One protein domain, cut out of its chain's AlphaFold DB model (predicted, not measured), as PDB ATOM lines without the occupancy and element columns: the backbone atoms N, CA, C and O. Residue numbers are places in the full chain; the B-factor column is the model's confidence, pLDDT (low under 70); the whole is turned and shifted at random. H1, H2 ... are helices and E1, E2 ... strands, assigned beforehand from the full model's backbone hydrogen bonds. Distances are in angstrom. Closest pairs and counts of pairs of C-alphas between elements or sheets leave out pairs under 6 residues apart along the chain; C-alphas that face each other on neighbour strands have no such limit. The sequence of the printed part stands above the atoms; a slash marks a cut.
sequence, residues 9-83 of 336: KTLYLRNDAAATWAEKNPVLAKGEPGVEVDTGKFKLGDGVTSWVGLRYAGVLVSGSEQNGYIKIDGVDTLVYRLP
ATOM      1  N   LYS A   9      52.351  59.472  39.905       84.62
ATOM      2  CA  LYS A   9      53.075  58.465  40.705       84.62
ATOM      3  C   LYS A   9      52.138  57.631  41.587       84.62
ATOM      4  O   LYS A   9      52.400  56.456  41.820       84.62
ATOM      5  N   THR A  10      51.052  58.231  42.069       86.81
ATOM      6  CA  THR A  10      50.032  57.566  42.889       86.81
ATOM      7  C   THR A  10      48.671  58.178  42.591       86.81
ATOM      8  O   THR A  10      48.504  59.389  42.703       86.81
ATOM      9  N   LEU A  11      47.708  57.341  42.213       85.12
ATOM     10  CA  LEU A  11      46.318  57.736  42.021       85.12
ATOM     11  C   LEU A  11      45.520  57.314  43.259       85.12
ATOM     12  O   LEU A  11      45.403  56.122  43.533       85.12
ATOM     13  N   TYR A  12      44.973  58.282  43.992       83.81
ATOM     14  CA  TYR A  12      44.025  58.013  45.071       83.81
ATOM     15  C   TYR A  12      42.606  58.070  44.513       83.81
ATOM     16  O   TYR A  12      42.203  59.080  43.936       83.81
ATOM     17  N   LEU A  13      41.860  56.981  44.675       90.38
ATOM     18  CA  LEU A  13      40.432  56.952  44.370       90.38
ATOM     19  C   LEU A  13      39.656  57.450  45.582       90.38
ATOM     20  O   LEU A  13      40.080  57.227  46.719       90.38
ATOM     21  N   ARG A  14      38.508  58.089  45.341       93.88
ATOM     22  CA  ARG A  14      37.609  58.470  46.428       93.88
ATOM     23  C   ARG A  14      37.194  57.194  47.152       93.88
ATOM     24  O   ARG A  14      36.753  56.238  46.510       93.88
ATOM     25  N   ASN A  15      37.390  57.156  48.460       94.69
ATOM     26  CA  ASN A  15      37.169  55.958  49.248       94.69
ATOM     27  C   ASN A  15      36.682  56.312  50.654       94.69
ATOM     28  O   ASN A  15      36.951  57.404  51.145       94.69
ATOM     29  N   ASP A  16      35.915  55.400  51.238       95.50
ATOM     30  CA  ASP A  16      35.378  55.474  52.596       95.50
ATOM     31  C   ASP A  16      34.813  54.091  52.972       95.50
ATOM     32  O   ASP A  16      34.744  53.195  52.122       95.50
ATOM     33  N   ALA A  17      34.408  53.896  54.225       95.94
ATOM     34  CA  ALA A  17      33.654  52.712  54.630       95.94
ATOM     35  C   ALA A  17      32.253  52.711  53.990       95.94
ATOM     36  O   ALA A  17      31.666  53.771  53.744       95.94
ATOM     37  N   ALA A  18      31.680  51.532  53.742       94.06
ATOM     38  CA  ALA A  18      30.381  51.387  53.084       94.06
ATOM     39  C   ALA A  18      29.259  52.160  53.805       94.06
ATOM     40  O   ALA A  18      28.418  52.789  53.159       94.06
ATOM     41  N   ALA A  19      29.282  52.174  55.142       95.25
ATOM     42  CA  ALA A  19      28.332  52.934  55.954       95.25
ATOM     43  C   ALA A  19      28.457  54.452  55.734       95.25
ATOM     44  O   ALA A  19      27.445  55.127  55.544       95.25
ATOM     45  N   THR A  20      29.682  54.986  55.684       95.88
ATOM     46  CA  THR A  20      29.920  56.417  55.445       95.88
ATOM     47  C   THR A  20      29.494  56.826  54.039       95.88
ATOM     48  O   THR A  20      28.867  57.871  53.851       95.88
ATOM     49  N   TRP A  21      29.770  55.986  53.037       96.62
ATOM     50  CA  TRP A  21      29.302  56.217  51.675       96.62
ATOM     51  C   TRP A  21      27.776  56.256  51.574       96.62
ATOM     52  O   TRP A  21      27.229  57.102  50.862       96.62
ATOM     53  N   ALA A  22      27.086  55.358  52.283       94.56
ATOM     54  CA  ALA A  22      25.630  55.336  52.341       94.56
ATOM     55  C   ALA A  22      25.054  56.564  53.068       94.56
ATOM     56  O   ALA A  22      24.036  57.092  52.628       94.56
ATOM     57  N   GLU A  23      25.713  57.049  54.126       95.75
ATOM     58  CA  GLU A  23      25.308  58.253  54.866       95.75
ATOM     59  C   GLU A  23      25.469  59.525  54.022       95.75
ATOM     60  O   GLU A  23      24.535  60.318  53.902       95.75
ATOM     61  N   LYS A  24      26.646  59.733  53.416       95.44
ATOM     62  CA  LYS A  24      26.907  60.924  52.588       95.44
ATOM     63  C   LYS A  24      26.140  60.891  51.271       95.44
ATOM     64  O   LYS A  24      25.817  61.947  50.735       95.44
ATOM     65  N   ASN A  25      25.904  59.688  50.747       95.44
ATOM     66  CA  ASN A  25      25.188  59.398  49.509       95.44
ATOM     67  C   ASN A  25      25.491  60.375  48.344       95.44
ATOM     68  O   ASN A  25      24.561  60.912  47.736       95.44
ATOM     69  N   PRO A  26      26.769  60.662  48.023       95.50
ATOM     70  CA  PRO A  26      27.103  61.667  47.017       95.50
ATOM     71  C   PRO A  26      26.755  61.195  45.598       95.50
ATOM     72  O   PRO A  26      26.731  59.995  45.321       95.50
ATOM     73  N   VAL A  27      26.565  62.138  44.670       96.00
ATOM     74  CA  VAL A  27      26.561  61.857  43.223       96.00
ATOM     75  C   VAL A  27      28.004  61.895  42.724       96.00
ATOM     76  O   VAL A  27      28.681  62.919  42.828       96.00
ATOM     77  N   LEU A  28      28.495  60.763  42.219       95.12
ATOM     78  CA  LEU A  28      29.824  60.657  41.614       95.12
ATOM     79  C   LEU A  28      29.772  61.094  40.148       95.12
ATOM     80  O   LEU A  28      28.791  60.818  39.451       95.12
ATOM     81  N   ALA A  29      30.829  61.751  39.666       94.88
ATOM     82  CA  ALA A  29      30.898  62.171  38.270       94.88
ATOM     83  C   ALA A  29      30.868  60.957  37.325       94.88
ATOM     84  O   ALA A  29      31.205  59.835  37.705       94.88
ATOM     85  N   LYS A  30      30.470  61.163  36.065       94.62
ATOM     86  CA  LYS A  30      30.405  60.068  35.092       94.62
ATOM     87  C   LYS A  30      31.785  59.429  34.896       94.62
ATOM     88  O   LYS A  30      32.718  60.096  34.460       94.62
ATOM     89  N   GLY A  31      31.886  58.133  35.182       91.00
ATOM     90  CA  GLY A  31      33.121  57.350  35.125       91.00
ATOM     91  C   GLY A  31      33.994  57.446  36.379       91.00
ATOM     92  O   GLY A  31      35.046  56.816  36.419       91.00
ATOM     93  N   GLU A  32      33.581  58.198  37.401       94.19
ATOM     94  CA  GLU A  32      34.343  58.330  38.636       94.19
ATOM     95  C   GLU A  32      34.188  57.090  39.533       94.19
ATOM     96  O   GLU A  32      33.062  56.750  39.907       94.19
ATOM     97  N   PRO A  33      35.286  56.424  39.927       93.50
ATOM     98  CA  PRO A  33      35.236  55.320  40.876       93.50
ATOM     99  C   PRO A  33      35.133  55.809  42.325       93.50
ATOM    100  O   PRO A  33      35.927  56.635  42.779       93.50
ATOM    101  N   GLY A  34      34.190  55.228  43.068       94.56
ATOM    102  CA  GLY A  34      34.163  55.269  44.528       94.56
ATOM    103  C   GLY A  34      34.359  53.869  45.103       94.56
ATOM    104  O   GLY A  34      33.771  52.905  44.605       94.56
ATOM    105  N   VAL A  35      35.210  53.756  46.120       94.62
ATOM    106  CA  VAL A  35      35.646  52.477  46.701       94.62
ATOM    107  C   VAL A  35      35.178  52.350  48.149       94.62
ATOM    108  O   VAL A  35      35.461  53.225  48.965       94.62
ATOM    109  N   GLU A  36      34.507  51.247  48.475       94.50
ATOM    110  CA  GLU A  36      34.214  50.829  49.852       94.50
ATOM    111  C   GLU A  36      35.425  50.070  50.403       94.50
ATOM    112  O   GLU A  36      35.734  48.960  49.962       94.50
ATOM    113  N   VAL A  37      36.152  50.672  51.343       92.12
ATOM    114  CA  VAL A  37      37.431  50.109  51.821       92.12
ATOM    115  C   VAL A  37      37.262  48.891  52.731       92.12
ATOM    116  O   VAL A  37      38.188  48.098  52.866       92.12
ATOM    117  N   ASP A  38      36.093  48.733  53.345       92.00
ATOM    118  CA  ASP A  38      35.755  47.685  54.311       92.00
ATOM    119  C   ASP A  38      35.055  46.472  53.679       92.00
ATOM    120  O   ASP A  38      35.167  45.360  54.193       92.00
ATOM    121  N   THR A  39      34.375  46.652  52.544       88.31
ATOM    122  CA  THR A  39      33.724  45.554  51.804       88.31
ATOM    123  C   THR A  39      34.516  45.112  50.572       88.31
ATOM    124  O   THR A  39      34.215  44.068  49.993       88.31
ATOM    125  N   GLY A  40      35.504  45.906  50.138       86.50
ATOM    126  CA  GLY A  40      36.273  45.673  48.913       86.50
ATOM    127  C   GLY A  40      35.473  45.893  47.625       86.50
ATOM    128  O   GLY A  40      35.955  45.561  46.539       86.50
ATOM    129  N   LYS A  41      34.251  46.433  47.718       90.69
ATOM    130  CA  LYS A  41      33.403  46.734  46.561       90.69
ATOM    131  C   LYS A  41      33.661  48.145  46.042       90.69
ATOM    132  O   LYS A  41      34.132  49.027  46.752       90.69
ATOM    133  N   PHE A  42      33.320  48.385  44.781       93.31
ATOM    134  CA  PHE A  42      33.389  49.718  44.190       93.31
ATOM    135  C   PHE A  42      32.215  49.962  43.245       93.31
ATOM    136  O   PHE A  42      31.634  49.031  42.671       93.31
ATOM    137  N   LYS A  43      31.863  51.234  43.087       95.19
ATOM    138  CA  LYS A  43      30.840  51.698  42.148       95.19
ATOM    139  C   LYS A  43      31.450  52.741  41.219       95.19
ATOM    140  O   LYS A  43      32.397  53.432  41.591       95.19
ATOM    141  N   LEU A  44      30.904  52.850  40.012       95.56
ATOM    142  CA  LEU A  44      31.274  53.883  39.045       95.56
ATOM    143  C   LEU A  44      30.125  54.880  38.936       95.56
ATOM    144  O   LEU A  44      28.990  54.479  38.683       95.56
ATOM    145  N   GLY A  45      30.427  56.161  39.116       95.62
ATOM    146  CA  GLY A  45      29.471  57.240  38.922       95.62
ATOM    147  C   GLY A  45      28.967  57.306  37.489       95.62
ATOM    148  O   GLY A  45      29.702  57.055  36.533       95.62
ATOM    149  N   ASP A  46      27.708  57.684  37.324       94.75
ATOM    150  CA  ASP A  46      27.100  57.999  36.029       94.75
ATOM    151  C   ASP A  46      26.872  59.513  35.848       94.75
ATOM    152  O   ASP A  46      26.445  59.947  34.778       94.75
ATOM    153  N   GLY A  47      27.227  60.317  36.859       94.56
ATOM    154  CA  GLY A  47      27.057  61.768  36.890       94.56
ATOM    155  C   GLY A  47      25.683  62.241  37.363       94.56
ATOM    156  O   GLY A  47      25.468  63.450  37.394       94.56
ATOM    157  N   VAL A  48      24.758  61.334  37.708       95.38
ATOM    158  CA  VAL A  48      23.364  61.686  38.041       95.38
ATOM    159  C   VAL A  48      22.840  60.917  39.258       95.38
ATOM    160  O   VAL A  48      22.199  61.502  40.129       95.38
ATOM    161  N   THR A  49      23.120  59.619  39.348       95.94
ATOM    162  CA  THR A  49      22.640  58.728  40.404       95.94
ATOM    163  C   THR A  49      23.499  58.864  41.661       95.94
ATOM    164  O   THR A  49      24.732  58.888  41.602       95.94
ATOM    165  N   SER A  50      22.853  58.940  42.824       96.25
ATOM    166  CA  SER A  50      23.545  58.979  44.114       96.25
ATOM    167  C   SER A  50      24.186  57.625  44.448       96.25
ATOM    168  O   SER A  50      23.746  56.582  43.961       96.25
ATOM    169  N   TRP A  51      25.203  57.609  45.312       95.81
ATOM    170  CA  TRP A  51      25.956  56.406  45.690       95.81
ATOM    171  C   TRP A  51      25.087  55.180  46.006       95.81
ATOM    172  O   TRP A  51      25.350  54.078  45.516       95.81
ATOM    173  N   VAL A  52      24.046  55.355  46.820       94.38
ATOM    174  CA  VAL A  52      23.147  54.270  47.236       94.38
ATOM    175  C   VAL A  52      22.374  53.701  46.041       94.38
ATOM    176  O   VAL A  52      22.166  52.492  45.982       94.38
ATOM    177  N   GLY A  53      22.015  54.538  45.061       94.25
ATOM    178  CA  GLY A  53      21.318  54.123  43.840       94.25
ATOM    179  C   GLY A  53      22.224  53.507  42.769       94.25
ATOM    180  O   GLY A  53      21.733  52.818  41.876       94.25
ATOM    181  N   LEU A  54      23.543  53.717  42.845       94.25
ATOM    182  CA  LEU A  54      24.488  53.103  41.915       94.25
ATOM    183  C   LEU A  54      24.606  51.594  42.166       94.25
ATOM    184  O   LEU A  54      24.673  51.125  43.307       94.25
ATOM    185  N   ARG A  55      24.711  50.824  41.081       92.69
ATOM    186  CA  ARG A  55      25.062  49.399  41.140       92.69
ATOM    187  C   ARG A  55      26.562  49.215  41.370       92.69
ATOM    188  O   ARG A  55      27.368  50.021  40.904       92.69
ATOM    189  N   TYR A  56      26.939  48.123  42.029       93.62
ATOM    190  CA  TYR A  56      28.340  47.705  42.078       93.62
ATOM    191  C   TYR A  56      28.856  47.369  40.678       93.62
ATOM    192  O   TYR A  56      28.130  46.828  39.842       93.62
ATOM    193  N   ALA A  57      30.112  47.724  40.416       88.69
ATOM    194  CA  ALA A  57      30.744  47.562  39.108       88.69
ATOM    195  C   ALA A  57      31.381  46.169  38.903       88.69
ATOM    196  O   ALA A  57      32.050  45.942  37.898       88.69
ATOM    197  N   GLY A  58      31.149  45.230  39.826       85.44
ATOM    198  CA  GLY A  58      31.636  43.854  39.773       85.44
ATOM    199  C   GLY A  58      31.045  42.985  40.885       85.44
ATOM    200  O   GLY A  58      30.267  43.465  41.708       85.44
ATOM    201  N   VAL A  59      31.437  41.711  40.887       87.38
ATOM    202  CA  VAL A  59      31.082  40.707  41.898       87.38
ATOM    203  C   VAL A  59      32.329  40.383  42.706       87.38
ATOM    204  O   VAL A  59      33.391  40.155  42.122       87.38
ATOM    205  N   LEU A  60      32.221  40.344  44.034       88.81
ATOM    206  CA  LEU A  60      33.339  39.925  44.875       88.81
ATOM    207  C   LEU A  60      33.369  38.397  44.975       88.81
ATOM    208  O   LEU A  60      32.411  37.792  45.453       88.81
ATOM    209  N   VAL A  61      34.475  37.782  44.549       91.44
ATOM    210  CA  VAL A  61      34.706  36.336  44.676       91.44
ATOM    211  C   VAL A  61      35.847  36.084  45.654       91.44
ATOM    212  O   VAL A  61      36.931  36.644  45.499       91.44
ATOM    213  N   SER A  62      35.616  35.230  46.649       90.12
ATOM    214  CA  SER A  62      36.629  34.843  47.637       90.12
ATOM    215  C   SER A  62      36.521  33.368  48.042       90.12
ATOM    216  O   SER A  62      35.574  32.665  47.679       90.12
ATOM    217  N   GLY A  63      37.534  32.873  48.762       89.44
ATOM    218  CA  GLY A  63      37.542  31.508  49.291       89.44
ATOM    219  C   GLY A  63      36.441  31.292  50.334       89.44
ATOM    220  O   GLY A  63      36.165  32.176  51.147       89.44
ATOM    221  N   SER A  64      35.817  30.113  50.310       89.06
ATOM    222  CA  SER A  64      34.934  29.638  51.378       89.06
ATOM    223  C   SER A  64      35.695  28.702  52.315       89.06
ATOM    224  O   SER A  64      36.627  28.015  51.899       89.06
ATOM    225  N   GLU A  65      35.269  28.646  53.574       89.94
ATOM    226  CA  GLU A  65      35.704  27.620  54.529       89.94
ATOM    227  C   GLU A  65      34.928  26.302  54.335       89.94
ATOM    228  O   GLU A  65      35.333  25.257  54.844       89.94
ATOM    229  N   GLN A  66      33.826  26.323  53.570       84.25
ATOM    230  CA  GLN A  66      33.070  25.128  53.210       84.25
ATOM    231  C   GLN A  66      33.694  24.441  51.992       84.25
ATOM    232  O   GLN A  66      33.817  25.007  50.904       84.25
ATOM    233  N   ASN A  67      34.049  23.170  52.161       78.62
ATOM    234  CA  ASN A  67      34.650  22.365  51.106       78.62
ATOM    235  C   ASN A  67      33.719  22.245  49.880       78.62
ATOM    236  O   ASN A  67      32.586  21.779  50.002       78.62
ATOM    237  N   GLY A  68      34.201  22.641  48.698       84.56
ATOM    238  CA  GLY A  68      33.420  22.633  47.451       84.56
ATOM    239  C   GLY A  68      32.632  23.918  47.144       84.56
ATOM    240  O   GLY A  68      31.983  24.010  46.094       84.56
ATOM    241  N   TYR A  69      32.707  24.920  48.024       91.44
ATOM    242  CA  TYR A  69      32.042  26.217  47.876       91.44
ATOM    243  C   TYR A  69      33.049  27.347  47.604       91.44
ATOM    244  O   TYR A  69      34.224  27.260  47.959       91.44
ATOM    245  N   ILE A  70      32.569  28.435  46.997       93.38
ATOM    246  CA  ILE A  70      33.237  29.752  46.957       93.38
ATOM    247  C   ILE A  70      32.270  30.809  47.495       93.38
ATOM    248  O   ILE A  70      31.057  30.614  47.422       93.38
ATOM    249  N   LYS A  71      32.770  31.941  47.993       92.12
ATOM    250  CA  LYS A  71      31.910  33.068  48.381       92.12
ATOM    251  C   LYS A  71      31.700  34.002  47.195       92.12
ATOM    252  O   LYS A  71      32.672  34.475  46.614       92.12
ATOM    253  N   ILE A  72      30.440  34.281  46.867       91.94
ATOM    254  CA  ILE A  72      30.023  35.268  45.863       91.94
ATOM    255  C   ILE A  72      29.260  36.368  46.598       91.94
ATOM    256  O   ILE A  72      28.230  36.102  47.212       91.94
ATOM    257  N   ASP A  73      29.810  37.585  46.616       88.94
ATOM    258  CA  ASP A  73      29.296  38.722  47.396       88.94
ATOM    259  C   ASP A  73      29.041  38.399  48.881       88.94
ATOM    260  O   ASP A  73      28.127  38.929  49.510       88.94
ATOM    261  N   GLY A  74      29.883  37.531  49.451       87.62
ATOM    262  CA  GLY A  74      29.809  37.092  50.847       87.62
ATOM    263  C   GLY A  74      28.942  35.851  51.092       87.62
ATOM    264  O   GLY A  74      28.951  35.340  52.210       87.62
ATOM    265  N   VAL A  75      28.250  35.332  50.071       91.19
ATOM    266  CA  VAL A  75      27.372  34.153  50.177       91.19
ATOM    267  C   VAL A  75      28.088  32.895  49.688       91.19
ATOM    268  O   VAL A  75      28.574  32.857  48.556       91.19
ATOM    269  N   ASP A  76      28.121  31.845  50.514       92.81
ATOM    270  CA  ASP A  76      28.651  30.536  50.118       92.81
ATOM    271  C   ASP A  76      27.808  29.939  48.979       92.81
ATOM    272  O   ASP A  76      26.618  29.662  49.126       92.81
ATOM    273  N   THR A  77      28.442  29.722  47.828       92.25
ATOM    274  CA  THR A  77      27.842  29.155  46.617       92.25
ATOM    275  C   THR A  77      28.544  27.847  46.269       92.25
ATOM    276  O   THR A  77      29.766  27.813  46.123       92.25
ATOM    277  N   LEU A  78      27.780  26.758  46.137       89.25
ATOM    278  CA  LEU A  78      28.316  25.447  45.769       89.25
ATOM    279  C   LEU A  78      28.798  25.479  44.316       89.25
ATOM    280  O   LEU A  78      27.995  25.687  43.408       89.25
ATOM    281  N   VAL A  79      30.080  25.199  44.090       86.00
ATOM    282  CA  VAL A  79      30.659  25.129  42.734       86.00
ATOM    283  C   VAL A  79      30.993  23.696  42.359       86.00
ATOM    284  O   VAL A  79      30.872  23.301  41.201       86.00
ATOM    285  N   TYR A  80      31.382  22.892  43.346       78.50
ATOM    286  CA  TYR A  80      31.734  21.502  43.132       78.50
ATOM    287  C   TYR A  80      31.404  20.665  44.361       78.50
ATOM    288  O   TYR A  80      31.767  21.002  45.482       78.50
ATOM    289  N   ARG A  81      30.715  19.542  44.166       69.19
ATOM    290  CA  ARG A  81      30.296  18.671  45.265       69.19
ATOM    291  C   ARG A  81      31.320  17.548  45.418       69.19
ATOM    292  O   ARG A  81      31.262  16.560  44.690       69.19
ATOM    293  N   LEU A  82      32.276  17.719  46.333       57.88
ATOM    294  CA  LEU A  82      33.225  16.659  46.685       57.88
ATOM    295  C   LEU A  82      32.472  15.501  47.365       57.88
ATOM    296  O   LEU A  82      31.633  15.763  48.230       57.88
ATOM    297  N   PRO A  83      32.736  14.231  47.002       60.00
ATOM    298  CA  PRO A  83      32.142  13.100  47.703       60.00
ATOM    299  C   PRO A  83      32.562  13.116  49.178       60.00
ATOM    300  O   PRO A  83      33.752  13.093  49.484       60.00
TER     301      PRO A  83
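This is residues 9 to 83 of the 336 residues of the protein "Mtd_N domain-containing protein" of Megasphaera elsdenii (UniProt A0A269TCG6). With little regular structure, 28 of 75 printed residues in named elements, the model is two lobes joined by the link of residues 45 to 60: a mixed sheet E1 E2 E3 with helix H1 on it, and an antiparallel sheet E4 E5 E6. Along the chain come E1 H1 E2 E3 E4 E5 E6, class mixed. It is loose, radius of gyration of the C-alphas 15.6 A, spanning 50 by 32 by 20 A.

E1, residues 14 to 16, H1, 18 to 24, and E2, 33 to 36, form a strand-helix-strand unit, a helix between parallel neighbours, with a right-handed crossover; N 35 and O 14 are 2.9 A apart. H1's height over the sheet is 8.1 A; its closest C-alphas to E2 are Ala 18 and Glu 36, 5.0 A. In H1 every O i to N i+4 pair is within hydrogen-bond range. E3, 42 to 44, forms a hairpin with E2, N 34 to O 43 2.9 A. E4, 61 to 63, E5, 69 to 72, and E6, 75 to 78, form a meander, successive antiparallel neighbours; N 62 and O 71 are 3.0 A apart, N 77 and O 70 2.8 A. E3 and E4 are apart.

E1 begins at C-alpha 14 (37.609, 58.470, 46.428); H1 is 10.2 A long, E2 10.1 A; E6, 9.8 A, ends at C-alpha 78 (28.316, 25.447, 45.769).

The farthest C-alphas, Lys 9 and Pro 83, are 50.4 A apart. The printed part has no cut; the E3 to E4 link is long. Residues 81 to 83 have pLDDT under 70.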